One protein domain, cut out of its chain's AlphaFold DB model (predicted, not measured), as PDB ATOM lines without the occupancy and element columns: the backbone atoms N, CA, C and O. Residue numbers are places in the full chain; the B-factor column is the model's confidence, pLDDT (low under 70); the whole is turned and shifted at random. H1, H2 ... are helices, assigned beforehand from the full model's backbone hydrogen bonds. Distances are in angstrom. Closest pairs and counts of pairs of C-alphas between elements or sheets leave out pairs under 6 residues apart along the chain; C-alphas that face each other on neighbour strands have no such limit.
ATOM      1  N   ALA A   2     151.432 122.314 134.652       39.03
ATOM      2  CA  ALA A   2     151.125 123.761 134.644       39.03
ATOM      3  C   ALA A   2     151.439 124.503 135.970       39.03
ATOM      4  O   ALA A   2     151.860 125.654 135.953       39.03
ATOM      5  N   ARG A   3     151.313 123.824 137.123       41.28
ATOM      6  CA  ARG A   3     151.705 124.353 138.449       41.28
ATOM      7  C   ARG A   3     153.221 124.555 138.615       41.28
ATOM      8  O   ARG A   3     153.613 125.497 139.287       41.28
ATOM      9  N   LEU A   4     154.049 123.700 138.005       36.56
ATOM     10  CA  LEU A   4     155.518 123.775 138.080       36.56
ATOM     11  C   LEU A   4     156.085 124.746 137.039       36.56
ATOM     12  O   LEU A   4     156.959 125.536 137.367       36.56
ATOM     13  N   ALA A   5     155.530 124.746 135.823       37.09
ATOM     14  CA  ALA A   5     155.874 125.710 134.778       37.09
ATOM     15  C   ALA A   5     155.523 127.154 135.185       37.09
ATOM     16  O   ALA A   5     156.254 128.079 134.850       37.09
ATOM     17  N   TRP A   6     154.450 127.342 135.966       48.34
ATOM     18  CA  TRP A   6     154.116 128.637 136.565       48.34
ATOM     19  C   TRP A   6     154.997 128.990 137.770       48.34
ATOM     20  O   TRP A   6     155.436 130.124 137.871       48.34
ATOM     21  N   LEU A   7     155.315 128.033 138.654       42.75
ATOM     22  CA  LEU A   7     156.296 128.235 139.735       42.75
ATOM     23  C   LEU A   7     157.655 128.698 139.186       42.75
ATOM     24  O   LEU A   7     158.267 129.592 139.767       42.75
ATOM     25  N   LEU A   8     158.068 128.142 138.044       41.75
ATOM     26  CA  LEU A   8     159.275 128.508 137.304       41.75
ATOM     27  C   LEU A   8     159.137 129.833 136.532       41.75
ATOM     28  O   LEU A   8     160.130 130.525 136.376       41.75
ATOM     29  N   SER A   9     157.939 130.251 136.107       44.75
ATOM     30  CA  SER A   9     157.734 131.581 135.508       44.75
ATOM     31  C   SER A   9     157.501 132.687 136.546       44.75
ATOM     32  O   SER A   9     157.772 133.849 136.280       44.75
ATOM     33  N   THR A  10     157.109 132.363 137.783       47.75
ATOM     34  CA  THR A  10     157.193 133.288 138.934       47.75
ATOM     35  C   THR A  10     158.624 133.543 139.415       47.75
ATOM     36  O   THR A  10     158.841 134.356 140.316       47.75
ATOM     37  N   LEU A  11     159.598 132.882 138.789       46.22
ATOM     38  CA  LEU A  11     161.015 133.220 138.830       46.22
ATOM     39  C   LEU A  11     161.391 134.243 137.744       46.22
ATOM     40  O   LEU A  11     162.562 134.358 137.419       46.22
ATOM     41  N   LEU A  12     160.439 135.000 137.183       45.97
ATOM     42  CA  LEU A  12     160.766 136.144 136.318       45.97
ATOM     43  C   LEU A  12     161.724 137.116 137.036       45.97
ATOM     44  O   LEU A  12     162.749 137.491 136.484       45.97
ATOM     45  N   LEU A  13     161.548 137.267 138.349       49.62
ATOM     46  CA  LEU A  13     162.486 137.926 139.257       49.62
ATOM     47  C   LEU A  13     163.714 137.051 139.647       49.62
ATOM     48  O   LEU A  13     164.199 137.161 140.765       49.62
ATOM     49  N   GLN A  14     164.192 136.094 138.849       48.34
ATOM     50  CA  GLN A  14     165.448 135.365 139.154       48.34
ATOM     51  C   GLN A  14     166.627 135.764 138.279       48.34
ATOM     52  O   GLN A  14     167.759 135.543 138.698       48.34
ATOM     53  N   ALA A  15     166.387 136.360 137.112       49.50
ATOM     54  CA  ALA A  15     167.471 136.878 136.282       49.50
ATOM     55  C   ALA A  15     167.881 138.303 136.690       49.50
ATOM     56  O   ALA A  15     169.025 138.695 136.474       49.50
ATOM     57  N   ASN A  16     166.968 139.064 137.301       60.34
ATOM     58  CA  ASN A  16     167.231 140.430 137.732       60.34
ATOM     59  C   ASN A  16     167.843 140.461 139.144       60.34
ATOM     60  O   ASN A  16     167.249 139.964 140.107       60.34
ATOM     61  N   ALA A  17     169.020 141.077 139.279       62.56
ATOM     62  CA  ALA A  17     169.751 141.177 140.541       62.56
ATOM     63  C   ALA A  17     168.970 141.926 141.642       62.56
ATOM     64  O   ALA A  17     169.180 141.672 142.827       62.56
ATOM     65  N   LEU A  18     168.025 142.798 141.270       64.06
ATOM     66  CA  LEU A  18     167.221 143.610 142.192       64.06
ATOM     67  C   LEU A  18     165.977 142.897 142.725       64.06
ATOM     68  O   LEU A  18     165.230 143.434 143.548       64.06
ATOM     69  N   ALA A  19     165.721 141.673 142.287       69.44
ATOM     70  CA  ALA A  19     164.552 140.932 142.712       69.44
ATOM     71  C   ALA A  19     164.427 140.681 144.226       69.44
ATOM     72  O   ALA A  19     163.315 140.805 144.759       69.44
ATOM     73  N   PRO A  20     165.505 140.333 144.956       78.25
ATOM     74  CA  PRO A  20     165.457 140.244 146.412       78.25
ATOM     75  C   PRO A  20     165.095 141.592 147.047       78.25
ATOM     76  O   PRO A  20     164.285 141.637 147.973       78.25
ATOM     77  N   THR A  21     165.626 142.684 146.496       83.31
ATOM     78  CA  THR A  21     165.376 144.057 146.940       83.31
ATOM     79  C   THR A  21     163.904 144.437 146.767       83.31
ATOM     80  O   THR A  21     163.255 144.869 147.723       83.31
ATOM     81  N   LEU A  22     163.317 144.162 145.598       81.00
ATOM     82  CA  LEU A  22     161.893 144.391 145.354       81.00
ATOM     83  C   LEU A  22     161.009 143.559 146.301       81.00
ATOM     84  O   LEU A  22     160.005 144.049 146.821       81.00
ATOM     85  N   ARG A  23     161.391 142.308 146.593       82.19
ATOM     86  CA  ARG A  23     160.668 141.470 147.566       82.19
ATOM     87  C   ARG A  23     160.683 142.083 148.964       82.19
ATOM     88  O   ARG A  23     159.643 142.061 149.620       82.19
ATOM     89  N   THR A  24     161.809 142.634 149.413       86.38
ATOM     90  CA  THR A  24     161.898 143.341 150.702       86.38
ATOM     91  C   THR A  24     160.948 144.534 150.740       86.38
ATOM     92  O   THR A  24     160.185 144.675 151.698       86.38
ATOM     93  N   LEU A  25     160.909 145.324 149.665       86.44
ATOM     94  CA  LEU A  25     160.047 146.497 149.558       86.44
ATOM     95  C   LEU A  25     158.547 146.140 149.640       86.44
ATOM     96  O   LEU A  25     157.769 146.783 150.351       86.44
ATOM     97  N   LEU A  26     158.138 145.068 148.956       85.94
ATOM     98  CA  LEU A  26     156.741 144.631 148.871       85.94
ATOM     99  C   LEU A  26     156.236 143.910 150.135       85.94
ATOM    100  O   LEU A  26     155.048 143.988 150.468       85.94
ATOM    101  N   ARG A  27     157.120 143.191 150.839       82.62
ATOM    102  CA  ARG A  27     156.762 142.239 151.901       82.62
ATOM    103  C   ARG A  27     156.151 142.927 153.116       82.62
ATOM    104  O   ARG A  27     156.697 143.884 153.654       82.62
ATOM    105  N   ARG A  28     155.082 142.349 153.676       81.44
ATOM    106  CA  ARG A  28     154.393 142.882 154.877       81.44
ATOM    107  C   ARG A  28     155.281 142.987 156.129       81.44
ATOM    108  O   ARG A  28     155.064 143.873 156.946       81.44
ATOM    109  N   ARG A  29     156.219 142.054 156.323       84.75
ATOM    110  CA  ARG A  29     157.040 141.943 157.548       84.75
ATOM    111  C   ARG A  29     158.348 142.744 157.521       84.75
ATOM    112  O   ARG A  29     159.024 142.748 158.537       84.75
ATOM    113  N   ALA A  30     158.707 143.375 156.403       88.00
ATOM    114  CA  ALA A  30     159.878 144.251 156.368       88.00
ATOM    115  C   ALA A  30     159.677 145.447 157.316       88.00
ATOM    116  O   ALA A  30     158.535 145.891 157.514       88.00
ATOM    117  N   THR A  31     160.755 145.954 157.908       92.12
ATOM    118  CA  THR A  31     160.708 147.193 158.700       92.12
ATOM    119  C   THR A  31     160.606 148.417 157.780       92.12
ATOM    120  O   THR A  31     160.646 148.282 156.556       92.12
ATOM    121  N   VAL A  32     160.396 149.614 158.337       91.56
ATOM    122  CA  VAL A  32     160.434 150.857 157.540       91.56
ATOM    123  C   VAL A  32     161.843 151.069 156.980       91.56
ATOM    124  O   VAL A  32     161.982 151.200 155.769       91.56
ATOM    125  N   ALA A  33     162.871 150.939 157.824       92.50
ATOM    126  CA  ALA A  33     164.275 151.060 157.429       92.50
ATOM    127  C   ALA A  33     164.672 150.075 156.311       92.50
ATOM    128  O   ALA A  33     165.299 150.474 155.332       92.50
ATOM    129  N   ASP A  34     164.242 148.808 156.390       92.75
ATOM    130  CA  ASP A  34     164.515 147.826 155.326       92.75
ATOM    131  C   ASP A  34     163.883 148.237 153.990       92.75
ATOM    132  O   ASP A  34     164.451 147.999 152.924       92.75
ATOM    133  N   ARG A  35     162.683 148.833 154.032       92.38
ATOM    134  CA  ARG A  35     161.995 149.310 152.826       92.38
ATOM    135  C   ARG A  35     162.652 150.556 152.260       92.38
ATOM    136  O   ARG A  35     162.765 150.644 151.047       92.38
ATOM    137  N   GLU A  36     163.089 151.485 153.098       92.44
ATOM    138  CA  GLU A  36     163.825 152.674 152.658       92.44
ATOM    139  C   GLU A  36     165.148 152.285 151.993       92.44
ATOM    140  O   GLU A  36     165.430 152.733 150.884       92.44
ATOM    141  N   ALA A  37     165.904 151.367 152.602       91.94
ATOM    142  CA  ALA A  37     167.137 150.840 152.024       91.94
ATOM    143  C   ALA A  37     166.880 150.113 150.694       91.94
ATOM    144  O   ALA A  37     167.590 150.330 149.711       91.94
ATOM    145  N   ALA A  38     165.836 149.278 150.634       90.81
ATOM    146  CA  ALA A  38     165.459 148.586 149.408       90.81
ATOM    147  C   ALA A  38     165.001 149.555 148.306       90.81
ATOM    148  O   ALA A  38     165.361 149.391 147.142       90.81
ATOM    149  N   LEU A  39     164.236 150.587 148.665       90.38
ATOM    150  CA  LEU A  39     163.811 151.626 147.738       90.38
ATOM    151  C   LEU A  39     165.021 152.386 147.189       90.38
ATOM    152  O   LEU A  39     165.123 152.536 145.977       90.38
ATOM    153  N   ALA A  40     165.955 152.810 148.044       88.62
ATOM    154  CA  ALA A  40     167.165 153.513 147.619       88.62
ATOM    155  C   ALA A  40     167.986 152.689 146.614       88.62
ATOM    156  O   ALA A  40     168.413 153.216 145.589       88.62
ATOM    157  N   GLN A  41     168.128 151.381 146.855       88.19
ATOM    158  CA  GLN A  41     168.790 150.466 145.922       88.19
ATOM    159  C   GLN A  41     168.067 150.384 144.572       88.19
ATOM    160  O   GLN A  41     168.716 150.495 143.539       88.19
ATOM    161  N   VAL A  42     166.737 150.231 144.562       85.19
ATOM    162  CA  VAL A  42     165.957 150.206 143.310       85.19
ATOM    163  C   VAL A  42     166.074 151.534 142.559       85.19
ATOM    164  O   VAL A  42     166.195 151.540 141.337       85.19
ATOM    165  N   MET A  43     166.057 152.664 143.269       85.31
ATOM    166  CA  MET A  43     166.107 153.992 142.655       85.31
ATOM    167  C   MET A  43     167.475 154.323 142.049       85.31
ATOM    168  O   MET A  43     167.516 154.991 141.018       85.31
ATOM    169  N   GLY A  44     168.563 153.859 142.672       83.50
ATOM    170  CA  GLY A  44     169.937 154.087 142.217       83.50
ATOM    171  C   GLY A  44     170.470 153.052 141.222       83.50
ATOM    172  O   GLY A  44     171.612 153.170 140.785       83.50
ATOM    173  N   ALA A  45     169.688 152.027 140.879       83.94
ATOM    174  CA  ALA A  45     170.166 150.948 140.030       83.94
ATOM    175  C   ALA A  45     170.180 151.326 138.532       83.94
ATOM    176  O   ALA A  45     169.200 151.886 138.031       83.94
ATOM    177  N   PRO A  46     171.245 150.981 137.782       79.62
ATOM    178  CA  PRO A  46     171.348 151.287 136.353       79.62
ATOM    179  C   PRO A  46     170.322 150.526 135.495       79.62
ATOM    180  O   PRO A  46     169.917 151.006 134.441       79.62
ATOM    181  N   ASP A  47     169.868 149.361 135.951       80.38
ATOM    182  CA  ASP A  47     168.889 148.484 135.302       80.38
ATOM    183  C   ASP A  47     167.457 148.662 135.846       80.38
ATOM    184  O   ASP A  47     166.564 147.863 135.549       80.38
ATOM    185  N   ARG A  48     167.205 149.738 136.608       83.62
ATOM    186  CA  ARG A  48     165.894 150.062 137.193       83.62
ATOM    187  C   ARG A  48     164.764 149.999 136.172       83.62
ATOM    188  O   ARG A  48     163.740 149.380 136.438       83.62
ATOM    189  N   ASP A  49     164.918 150.635 135.016       82.50
ATOM    190  CA  ASP A  49     163.826 150.726 134.040       82.50
ATOM    191  C   ASP A  49     163.474 149.348 133.451       82.50
ATOM    192  O   ASP A  49     162.294 149.053 133.261       82.50
ATOM    193  N   ALA A  50     164.468 148.466 133.283       80.75
ATOM    194  CA  ALA A  50     164.245 147.077 132.886       80.75
ATOM    195  C   ALA A  50     163.502 146.283 133.976       80.75
ATOM    196  O   ALA A  50     162.578 145.533 133.665       80.75
ATOM    197  N   LEU A  51     163.839 146.493 135.258       79.75
ATOM    198  CA  LEU A  51     163.094 145.914 136.384       79.75
ATOM    199  C   LEU A  51     161.629 146.385 136.393       79.75
ATOM    200  O   LEU A  51     160.718 145.589 136.630       79.75
ATOM    201  N   LEU A  52     161.386 147.678 136.160       81.94
ATOM    202  CA  LEU A  52     160.032 148.234 136.118       81.94
ATOM    203  C   LEU A  52     159.225 147.644 134.961       81.94
ATOM    204  O   LEU A  52     158.073 147.270 135.163       81.94
ATOM    205  N   ASP A  53     159.826 147.527 133.777       82.31
ATOM    206  CA  ASP A  53     159.188 146.904 132.615       82.31
ATOM    207  C   ASP A  53     158.789 145.461 132.881       82.31
ATOM    208  O   ASP A  53     157.690 145.046 132.513       82.31
ATOM    209  N   GLU A  54     159.654 144.711 133.559       79.25
ATOM    210  CA  GLU A  54     159.371 143.347 133.984       79.25
ATOM    211  C   GLU A  54     158.172 143.297 134.945       79.25
ATOM    212  O   GLU A  54     157.274 142.470 134.785       79.25
ATOM    213  N   CYS A  55     158.107 144.224 135.906       78.69
ATOM    214  CA  CYS A  55     156.996 144.327 136.857       78.69
ATOM    215  C   CYS A  55     155.663 144.710 136.199       78.69
ATOM    216  O   CYS A  55     154.602 144.372 136.727       78.69
ATOM    217  N   LEU A  56     155.713 145.438 135.082       79.50
ATOM    218  CA  LEU A  56     154.543 145.874 134.322       79.50
ATOM    219  C   LEU A  56     154.039 144.815 133.338       79.50
ATOM    220  O   LEU A  56     152.927 144.953 132.823       79.50
ATOM    221  N   GLN A  57     154.808 143.749 133.085       76.56
ATOM    222  CA  GLN A  57     154.341 142.661 132.231       76.56
ATOM    223  C   GLN A  57     153.070 142.020 132.813       76.56
ATOM    224  O   GLN A  57     153.004 141.765 134.021       76.56
ATOM    225  N   PRO A  58     152.061 141.700 131.976       65.62
ATOM    226  CA  PRO A  58     150.828 141.076 132.430       65.62
ATOM    227  C   PRO A  58     151.103 139.786 133.203       65.62
ATOM    228  O   PRO A  58     151.465 138.744 132.646       65.62
ATOM    229  N   SER A  59     150.904 139.842 134.515       64.94
ATOM    230  CA  SER A  59     151.161 138.700 135.373       64.94
ATOM    231  C   SER A  59     150.015 137.688 135.237       64.94
ATOM    232  O   SER A  59     148.848 137.973 135.506       64.94
ATOM    233  N   ARG A  60     150.310 136.449 134.820       67.38
ATOM    234  CA  ARG A  60     149.312 135.357 134.794       67.38
ATOM    235  C   ARG A  60     149.172 134.720 136.177       67.38
ATOM    236  O   ARG A  60     149.316 133.508 136.325       67.38
ATOM    237  N   ILE A  61     148.973 135.528 137.217       69.62
ATOM    238  CA  ILE A  61     148.876 135.041 138.596       69.62
ATOM    239  C   ILE A  61     147.494 134.402 138.807       69.62
ATOM    240  O   ILE A  61     146.473 135.078 138.651       69.62
ATOM    241  N   PRO A  62     147.407 133.117 139.203       74.31
ATOM    242  CA  PRO A  62     146.133 132.488 139.511       74.31
ATOM    243  C   PRO A  62     145.376 133.254 140.600       74.31
ATOM    244  O   PRO A  62     145.945 133.616 141.633       74.31
ATOM    245  N   ARG A  63     144.061 133.441 140.413       76.94
ATOM    246  CA  ARG A  63     143.201 134.226 141.324       76.94
ATOM    247  C   ARG A  63     143.310 133.808 142.796       76.94
ATOM    248  O   ARG A  63     143.262 134.666 143.675       76.94
ATOM    249  N   TRP A  64     143.469 132.512 143.067       77.25
ATOM    250  CA  TRP A  64     143.596 131.983 144.428       77.25
ATOM    251  C   TRP A  64     144.914 132.400 145.109       77.25
ATOM    252  O   TRP A  64     144.919 132.661 146.309       77.25
ATOM    253  N   LEU A  65     146.008 132.559 144.352       73.69
ATOM    254  CA  LEU A  65     147.294 133.057 144.865       73.69
ATOM    255  C   LEU A  65     147.323 134.576 144.993       73.69
ATOM    256  O   LEU A  65     147.850 135.098 145.974       73.69
ATOM    257  N   ALA A  66     146.685 135.285 144.059       77.25
ATOM    258  CA  ALA A  66     146.546 136.741 144.108       77.25
ATOM    259  C   ALA A  66     145.836 137.244 145.383       77.25
ATOM    260  O   ALA A  66     145.928 138.429 145.717       77.25
ATOM    261  N   ARG A  67     145.119 136.353 146.087       79.44
ATOM    262  CA  ARG A  67     144.369 136.619 147.325       79.44
ATOM    263  C   ARG A  67     144.829 135.783 148.526       79.44
ATOM    264  O   ARG A  67     144.110 135.723 149.520       79.44
ATOM    265  N   ALA A  68     146.002 135.150 148.457       76.56
ATOM    266  CA  ALA A  68     146.500 134.304 149.541       76.56
ATOM    267  C   ALA A  68     146.536 135.055 150.895       76.56
ATOM    268  O   ALA A  68     146.841 136.249 150.929       76.56
ATOM    269  N   PRO A  69     146.263 134.391 152.033       71.12
ATOM    270  CA  PRO A  69     146.219 135.049 153.344       71.12
ATOM    271  C   PRO A  69     147.607 135.452 153.868       71.12
ATOM    272  O   PRO A  69     147.719 136.371 154.686       71.12
ATOM    273  N   VAL A  70     148.678 134.856 153.337       68.69
ATOM    274  CA  VAL A  70     150.082 135.144 153.679       68.69
ATOM    275  C   VAL A  70     150.712 136.070 152.628       68.69
ATOM    276  O   VAL A  70     150.279 136.080 151.481       68.69
ATOM    277  N   SER A  71     151.666 136.919 153.029       66.06
ATOM    278  CA  SER A  71     152.459 137.740 152.092       66.06
ATOM    279  C   SER A  71     153.336 136.808 151.262       66.06
ATOM    280  O   SER A  71     154.029 135.946 151.804       66.06
ATOM    281  N   TRP A  72     153.229 136.944 149.949       71.38
ATOM    282  CA  TRP A  72     153.886 136.110 148.953       71.38
ATOM    283  C   TRP A  72     154.132 136.986 147.727       71.38
ATOM    284  O   TRP A  72     153.241 137.785 147.423       71.38
ATOM    285  N   PRO A  73     155.247 136.826 146.985       73.00
ATOM    286  CA  PRO A  73     155.550 137.686 145.841       73.00
ATOM    287  C   PRO A  73     154.366 137.850 144.886       73.00
ATOM    288  O   PRO A  73     154.002 138.967 144.549       73.00
ATOM    289  N   ALA A  74     153.664 136.761 144.557       74.81
ATOM    290  CA  ALA A  74     152.498 136.829 143.676       74.81
ATOM    291  C   ALA A  74     151.310 137.612 144.278       74.81
ATOM    292  O   ALA A  74     150.592 138.305 143.567       74.81
ATOM    293  N   ARG A  75     151.082 137.531 145.593       82.69
ATOM    294  CA  ARG A  75     150.022 138.313 146.246       82.69
ATOM    295  C   ARG A  75     150.386 139.793 146.285       82.69
ATOM    296  O   ARG A  75     149.525 140.627 146.017       82.69
ATOM    297  N   ASP A  76     151.621 140.103 146.664       83.88
ATOM    298  CA  ASP A  76     152.072 141.477 146.865       83.88
ATOM    299  C   ASP A  76     152.208 142.208 145.513       83.88
ATOM    300  O   ASP A  76     151.754 143.344 145.396       83.88
ATOM    301  N   LEU A  77     152.679 141.522 144.461       82.12
ATOM    302  CA  LEU A  77     152.631 142.010 143.074       82.12
ATOM    303  C   LEU A  77     151.191 142.210 142.589       82.12
ATOM    304  O   LEU A  77     150.865 143.255 142.038       82.12
ATOM    305  N   ALA A  78     150.290 141.262 142.858       83.31
ATOM    306  CA  ALA A  78     148.888 141.434 142.483       83.31
ATOM    307  C   ALA A  78     148.209 142.580 143.260       83.31
ATOM    308  O   ALA A  78     147.260 143.179 142.760       83.31
ATOM    309  N   ALA A  79     148.645 142.877 144.490       87.56
ATOM    310  CA  ALA A  79     148.184 144.047 145.239       87.56
ATOM    311  C   ALA A  79     148.669 145.341 144.582       87.56
ATOM    312  O   ALA A  79     147.862 146.244 144.378       87.56
ATOM    313  N   LEU A  80     149.940 145.388 144.183       86.69
ATOM    314  CA  LEU A  80     150.529 146.503 143.448       86.69
ATOM    315  C   LEU A  80     149.801 146.764 142.121       86.69
ATOM    316  O   LEU A  80     149.396 147.890 141.854       86.69
ATOM    317  N   GLU A  81     149.530 145.718 141.340       86.00
ATOM    318  CA  GLU A  81     148.777 145.819 140.083       86.00
ATOM    319  C   GLU A  81     147.376 146.416 140.305       86.00
ATOM    320  O   GLU A  81     146.911 147.260 139.540       86.00
ATOM    321  N   ARG A  82     146.693 146.016 141.384       87.94
ATOM    322  CA  ARG A  82     145.370 146.561 141.727       87.94
ATOM    323  C   ARG A  82     145.441 148.014 142.181       87.94
ATOM    324  O   ARG A  82     144.511 148.755 141.896       87.94
ATOM    325  N   VAL A  83     146.514 148.411 142.860       88.69
ATOM    326  CA  VAL A  83     146.768 149.807 143.236       88.69
ATOM    327  C   VAL A  83     146.954 150.676 141.994       88.69
ATOM    328  O   VAL A  83     146.320 151.722 141.898       88.69
ATOM    329  N   LEU A  84     147.747 150.221 141.020       86.44
ATOM    330  CA  LEU A  84     147.963 150.951 139.767       86.44
ATOM    331  C   LEU A  84     146.654 151.168 139.003       86.44
ATOM    332  O   LEU A  84     146.382 152.282 138.571       86.44
ATOM    333  N   LYS A  85     145.802 150.137 138.937       85.31
ATOM    334  CA  LYS A  85     144.482 150.203 138.285       85.31
ATOM    335  C   LYS A  85     143.490 151.151 138.962       85.31
ATOM    336  O   LYS A  85     142.539 151.574 138.316       85.31
ATOM    337  N   LEU A  86     143.673 151.492 140.244       82.50
ATOM    338  CA  LEU A  86     142.802 152.468 140.919       82.50
ATOM    339  C   LEU A  86     143.003 153.894 140.399       82.50
ATOM    340  O   LEU A  86     142.134 154.729 140.621       82.50
ATOM    341  N   GLY A  87     144.133 154.183 139.749       74.50
ATOM    342  CA  GLY A  87     144.392 155.504 139.186       74.50
ATOM    343  C   GLY A  87     143.770 155.760 137.820       74.50
ATOM    344  O   GLY A  87     143.865 156.888 137.352       74.50
ATOM    345  N   GLY A  88     143.126 154.764 137.212       78.38
ATOM    346  CA  GLY A  88     142.642 154.829 135.835       78.38
ATOM    347  C   GLY A  88     143.570 154.107 134.864       78.38
ATOM    348  O   GLY A  88     144.504 153.405 135.272       78.38
ATOM    349  N   GLU A  89     143.272 154.249 133.577       78.56
ATOM    350  CA  GLU A  89     144.117 153.727 132.505       78.56
ATOM    351  C   GLU A  89     145.381 154.583 132.354       78.56
ATOM    352  O   GLU A  89     145.461 155.702 132.856       78.56
ATOM    353  N   LEU A  90     146.416 154.005 131.751       79.00
ATOM    354  CA  LEU A  90     147.722 154.631 131.575       79.00
ATOM    355  C   LEU A  90     148.049 154.619 130.084       79.00
ATOM    356  O   LEU A  90     148.109 153.547 129.489       79.00
ATOM    357  N   ASP A  91     148.283 155.802 129.522       69.25
ATOM    358  CA  ASP A  91     148.339 156.021 128.068       69.25
ATOM    359  C   ASP A  91     149.539 155.359 127.384       69.25
ATOM    360  O   ASP A  91     149.477 154.982 126.216       69.25
ATOM    361  N   ASP A  92     150.659 155.230 128.104       79.50
ATOM    362  CA  ASP A  92     151.914 154.735 127.548       79.50
ATOM    363  C   ASP A  92     152.786 153.986 128.577       79.50
ATOM    364  O   ASP A  92     152.588 154.055 129.796       79.50
ATOM    365  N   ALA A  93     153.794 153.260 128.081       75.88
ATOM    366  CA  ALA A  93     154.729 152.498 128.914       75.88
ATOM    367  C   ALA A  93     155.511 153.383 129.903       75.88
ATOM    368  O   ALA A  93     155.799 152.972 131.028       75.88
ATOM    369  N   GLY A  94     155.824 154.621 129.521       76.19
ATOM    370  CA  GLY A  94     156.414 155.610 130.413       76.19
ATOM    371  C   GLY A  94     155.459 156.014 131.539       76.19
ATOM    372  O   GLY A  94     155.889 156.087 132.688       76.19
ATOM    373  N   ALA A  95     154.175 156.240 131.252       74.56
ATOM    374  CA  ALA A  95     153.143 156.520 132.253       74.56
ATOM    375  C   ALA A  95     153.032 155.368 133.248       74.56
ATOM    376  O   ALA A  95     153.036 155.593 134.460       74.56
ATOM    377  N   ALA A  96     153.058 154.135 132.746       80.94
ATOM    378  CA  ALA A  96     153.059 152.944 133.575       80.94
ATOM    379  C   ALA A  96     154.303 152.831 134.470       80.94
ATOM    380  O   ALA A  96     154.166 152.567 135.668       80.94
ATOM    381  N   ARG A  97     155.506 153.122 133.953       84.38
ATOM    382  CA  ARG A  97     156.731 153.176 134.776       84.38
ATOM    383  C   ARG A  97     156.641 154.242 135.862       84.38
ATOM    384  O   ARG A  97     156.993 153.969 137.007       84.38
ATOM    385  N   ARG A  98     156.146 155.440 135.533       78.62
ATOM    386  CA  ARG A  98     155.975 156.548 136.492       78.62
ATOM    387  C   ARG A  98     155.003 156.179 137.606       78.62
ATOM    388  O   ARG A  98     155.319 156.354 138.781       78.62
ATOM    389  N   ALA A  99     153.855 155.626 137.234       81.25
ATOM    390  CA  ALA A  99     152.848 155.136 138.161       81.25
ATOM    391  C   ALA A  99     153.422 154.061 139.098       81.25
ATOM    392  O   ALA A  99     153.238 154.129 140.318       81.25
ATOM    393  N   LEU A 100     154.180 153.108 138.549       86.31
ATOM    394  CA  LEU A 100     154.855 152.078 139.330       86.31
ATOM    395  C   LEU A 100     155.885 152.681 140.290       86.31
ATOM    396  O   LEU A 100     155.817 152.399 141.481       86.31
ATOM    397  N   LEU A 101     156.772 153.560 139.820       85.62
ATOM    398  CA  LEU A 101     157.765 154.241 140.658       85.62
ATOM    399  C   LEU A 101     157.127 155.048 141.792       85.62
ATOM    400  O   LEU A 101     157.527 154.901 142.946       85.62
ATOM    401  N   SER A 102     156.105 155.854 141.488       83.62
ATOM    402  CA  SER A 102     155.318 156.577 142.495       83.62
ATOM    403  C   SER A 102     154.747 155.612 143.533       83.62
ATOM    404  O   SER A 102     154.831 155.869 144.733       83.62
ATOM    405  N   THR A 103     154.217 154.471 143.092       87.62
ATOM    406  CA  THR A 103     153.644 153.468 143.992       87.62
ATOM    407  C   THR A 103     154.715 152.806 144.861       87.62
ATOM    408  O   THR A 103     154.502 152.636 146.060       87.62
ATOM    409  N   LEU A 104     155.886 152.483 144.299       88.75
ATOM    410  CA  LEU A 104     157.010 151.902 145.037       88.75
ATOM    411  C   LEU A 104     157.534 152.846 146.129       88.75
ATOM    412  O   LEU A 104     157.796 152.392 147.244       88.75
ATOM    413  N   ARG A 105     157.611 154.155 145.847       88.69
ATOM    414  CA  ARG A 105     158.058 155.178 146.813       88.69
ATOM    415  C   ARG A 105     157.171 155.288 148.052       88.69
ATOM    416  O   ARG A 105     157.649 155.713 149.094       88.69
ATOM    417  N   GLN A 106     155.911 154.872 147.965       87.56
ATOM    418  CA  GLN A 106     154.958 154.933 149.079       87.56
ATOM    419  C   GLN A 106     154.991 153.695 149.978       87.56
ATOM    420  O   GLN A 106     154.417 153.692 151.068       87.56
ATOM    421  N   LEU A 107     155.618 152.609 149.524       90.06
ATOM    422  CA  LEU A 107     155.626 151.345 150.254       90.06
ATOM    423  C   LEU A 107     156.292 151.424 151.638       90.06
ATOM    424  O   LEU A 107     155.774 150.742 152.530       90.06
ATOM    425  N   PRO A 108     157.370 152.209 151.862       89.75
ATOM    426  CA  PRO A 108     157.929 152.416 153.197       89.75
ATOM    427  C   PRO A 108     156.889 152.935 154.196       89.75
ATOM    428  O   PRO A 108     156.608 152.253 155.183       89.75
ATOM    429  N   GLU A 109     156.243 154.062 153.886       87.31
ATOM    430  CA  GLU A 109     155.251 154.712 154.754       87.31
ATOM    431  C   GLU A 109     153.971 153.883 154.909       87.31
ATOM    432  O   GLU A 109     153.445 153.713 156.008       87.31
ATOM    433  N   ALA A 110     153.474 153.302 153.815       87.06
ATOM    434  CA  ALA A 110     152.258 152.494 153.840       87.06
ATOM    435  C   ALA A 110     152.454 151.128 154.528       87.06
ATOM    436  O   ALA A 110     151.484 150.451 154.883       87.06
ATOM    437  N   GLY A 111     153.700 150.684 154.716       86.81
ATOM    438  CA  GLY A 111     154.024 149.364 155.257       86.81
ATOM    439  C   GLY A 111     153.783 148.219 154.260       86.81
ATOM    440  O   GLY A 111     153.342 147.133 154.656       86.81
ATOM    441  N   GLY A 112     154.064 148.459 152.977       88.50
ATOM    442  CA  GLY A 112     154.028 147.474 151.891       88.50
ATOM    443  C   GLY A 112     152.734 147.438 151.063       88.50
ATOM    444  O   GLY A 112     151.730 148.082 151.376       88.50
ATOM    445  N   ALA A 113     152.745 146.633 149.995       88.88
ATOM    446  CA  ALA A 113     151.776 146.736 148.893       88.88
ATOM    447  C   ALA A 113     150.330 146.416 149.303       88.88
ATOM    448  O   ALA A 113     149.387 147.072 148.873       88.88
ATOM    449  N   VAL A 114     150.135 145.435 150.187       88.44
ATOM    450  CA  VAL A 114     148.793 145.045 150.656       88.44
ATOM    451  C   VAL A 114     148.158 146.118 151.544       88.44
ATOM    452  O   VAL A 114     146.938 146.289 151.523       88.44
ATOM    453  N   ARG A 115     148.953 146.812 152.367       89.44
ATOM    454  CA  ARG A 115     148.438 147.902 153.208       89.44
ATOM    455  C   ARG A 115     148.107 149.117 152.354       89.44
ATOM    456  O   ARG A 115     147.010 149.650 152.504       89.44
ATOM    457  N   LEU A 116     148.988 149.443 151.411       90.44
ATOM    458  CA  LEU A 116     148.751 150.474 150.408       90.44
ATOM    459  C   LEU A 116     147.453 150.216 149.632       90.44
ATOM    460  O   LEU A 116     146.606 151.094 149.547       90.44
ATOM    461  N   GLU A 117     147.229 148.984 149.165       91.38
ATOM    462  CA  GLU A 117     145.989 148.600 148.480       91.38
ATOM    463  C   GLU A 117     144.742 148.833 149.338       91.38
ATOM    464  O   GLU A 117     143.729 149.340 148.852       91.38
ATOM    465  N   ARG A 118     144.785 148.453 150.618       90.19
ATOM    466  CA  ARG A 118     143.652 148.660 151.529       90.19
ATOM    467  C   ARG A 118     143.364 150.139 151.730       90.19
ATOM    468  O   ARG A 118     142.198 150.522 151.746       90.19
ATOM    469  N   GLU A 119     144.405 150.949 151.888       89.69
ATOM    470  CA  GLU A 119     144.258 152.393 152.002       89.69
ATOM    471  C   GLU A 119     143.669 152.994 150.722       89.69
ATOM    472  O   GLU A 119     142.661 153.699 150.794       89.69
ATOM    473  N   ALA A 120     144.250 152.660 149.568       88.25
ATOM    474  CA  ALA A 120     143.829 153.145 148.264       88.25
ATOM    475  C   ALA A 120     142.354 152.815 147.995       88.25
ATOM    476  O   ALA A 120     141.573 153.706 147.681       88.25
ATOM    477  N   ARG A 121     141.935 151.564 148.236       87.31
ATOM    478  CA  ARG A 121     140.528 151.142 148.107       87.31
ATOM    479  C   ARG A 121     139.588 151.841 149.081       87.31
ATOM    480  O   ARG A 121     138.417 152.020 148.764       87.31
ATOM    481  N   ARG A 122     140.049 152.148 150.299       85.75
ATOM    482  CA  ARG A 122     139.225 152.853 151.289       85.75
ATOM    483  C   ARG A 122     138.934 154.270 150.805       85.75
ATOM    484  O   ARG A 122     137.786 154.684 150.856       85.75
ATOM    485  N   ARG A 123     139.963 154.970 150.319       80.50
ATOM    486  CA  ARG A 123     139.849 156.349 149.827       80.50
ATOM    487  C   ARG A 123     139.127 156.431 148.483       80.50
ATOM    488  O   ARG A 123     138.304 157.309 148.308       80.50
ATOM    489  N   SER A 124     139.345 155.480 147.572       74.56
ATOM    490  CA  SER A 124     138.703 155.485 146.247       74.56
ATOM    491  C   SER A 124     137.191 155.234 146.273       74.56
ATOM    492  O   SER A 124     136.535 155.401 145.254       74.56
ATOM    493  N   ARG A 125     136.641 154.734 147.388       70.25
ATOM    494  CA  ARG A 125     135.193 154.515 147.562       70.25
ATOM    495  C   ARG A 125     134.450 155.764 148.016       70.25
ATOM    496  O   ARG A 125     133.225 155.767 147.972       70.25
ATOM    497  N   LEU A 126     135.169 156.766 148.503       64.94
ATOM    498  CA  LEU A 126     134.585 158.046 148.857       64.94
ATOM    499  C   LEU A 126     134.459 158.838 147.553       64.94
ATOM    500  O   LEU A 126     135.451 158.996 146.840       64.94
TER     501      LEU A 126
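This is residues 2 to 126 of the 317 residues of an uncharacterized protein of Aureococcus anophagefferens (UniProt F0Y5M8). A cluster of crossed helices is built round H6, the helix nearest to the middle; H9 runs beside H6, and H7 crosses it with H4 in turn across H7. H2, H3 and the short H8 pack together next to this group, the short H5 packs on H6, and H1 lies off at one end of the whole, touching no helix. The printed part has 125 residues with nine named helices, H1 to H9 in order along the chain, and no named strand; the class is all helix. It is compact, with a radius of gyration of the C-alphas of 13.9 A, and spans 41 by 34 by 33 A.

H6, residues 73 to 85, is 18.3 A long and begins at C-alpha 73 at (155.550, 137.686, 145.841). H3, residues 32 to 44, is 18.3 A long, and H7, residues 93 to 105, is 18.4 A. H9, residues 113 to 123, measures 15.3 A and ends at C-alpha 123 at (139.849, 156.349, 149.827). H4 is residues 48 to 56, 12.4 A; H2 is residues 19 to 26, 10.6 A. H1, residues 2 to 9, 10.3 A, begins at C-alpha 2 at (151.125, 123.761, 134.644). H5 is residues 63 to 66 and H8 residues 107 to 110.

H6 is the hub, touching four helices. It touches H9 at a shallow tilt of 29 degrees, the same way, with the C-alphas of Val 83 and Glu 117 closest at 5.4 A. With residues 80 to 84 alone it touches H7 at a steep tilt of 65 degrees, opposite ways; the C-alphas of Leu 84 and Ala 99 are closest, 6.6 A apart. With residues 73 to 77 alone it touches H2, closest at the C-alphas of Leu 26 and Asp 76, 6.0 A. With residues 74 to 79 alone it touches H5, closest at the C-alphas of Ala 66 and Arg 75, 4.4 A. H7, with residues 96 to 101 alone, touches H4 about perpendicular, at 81 degrees, where the C-alphas of Leu 52 and Arg 97 are closest, 6.1 A apart. H2 touches H3 at a steep tilt of 48 degrees, opposite ways; the closest C-alphas, of Leu 25 and Arg 35, are 4.7 A apart. H3 touches H8 with residues 32 to 36 alone, closest at the C-alphas of Arg 35 and Pro 108, 5.1 A. H1 is apart from the other helices. In H1, H2, H3, H4, H6, H7 and H9 every O i to N i+4 pair is within hydrogen-bond range; H5 and H8 are too short for such a pair.

The two C-alphas farthest apart are those of Leu 4 and Leu 126, 41.6 A. The printed part has no cut, and no link is long. The mean pLDDT of the printed part is 77.5; residues 2 to 19, 58 to 61, 70 to 71, 91 and 126 are under 70.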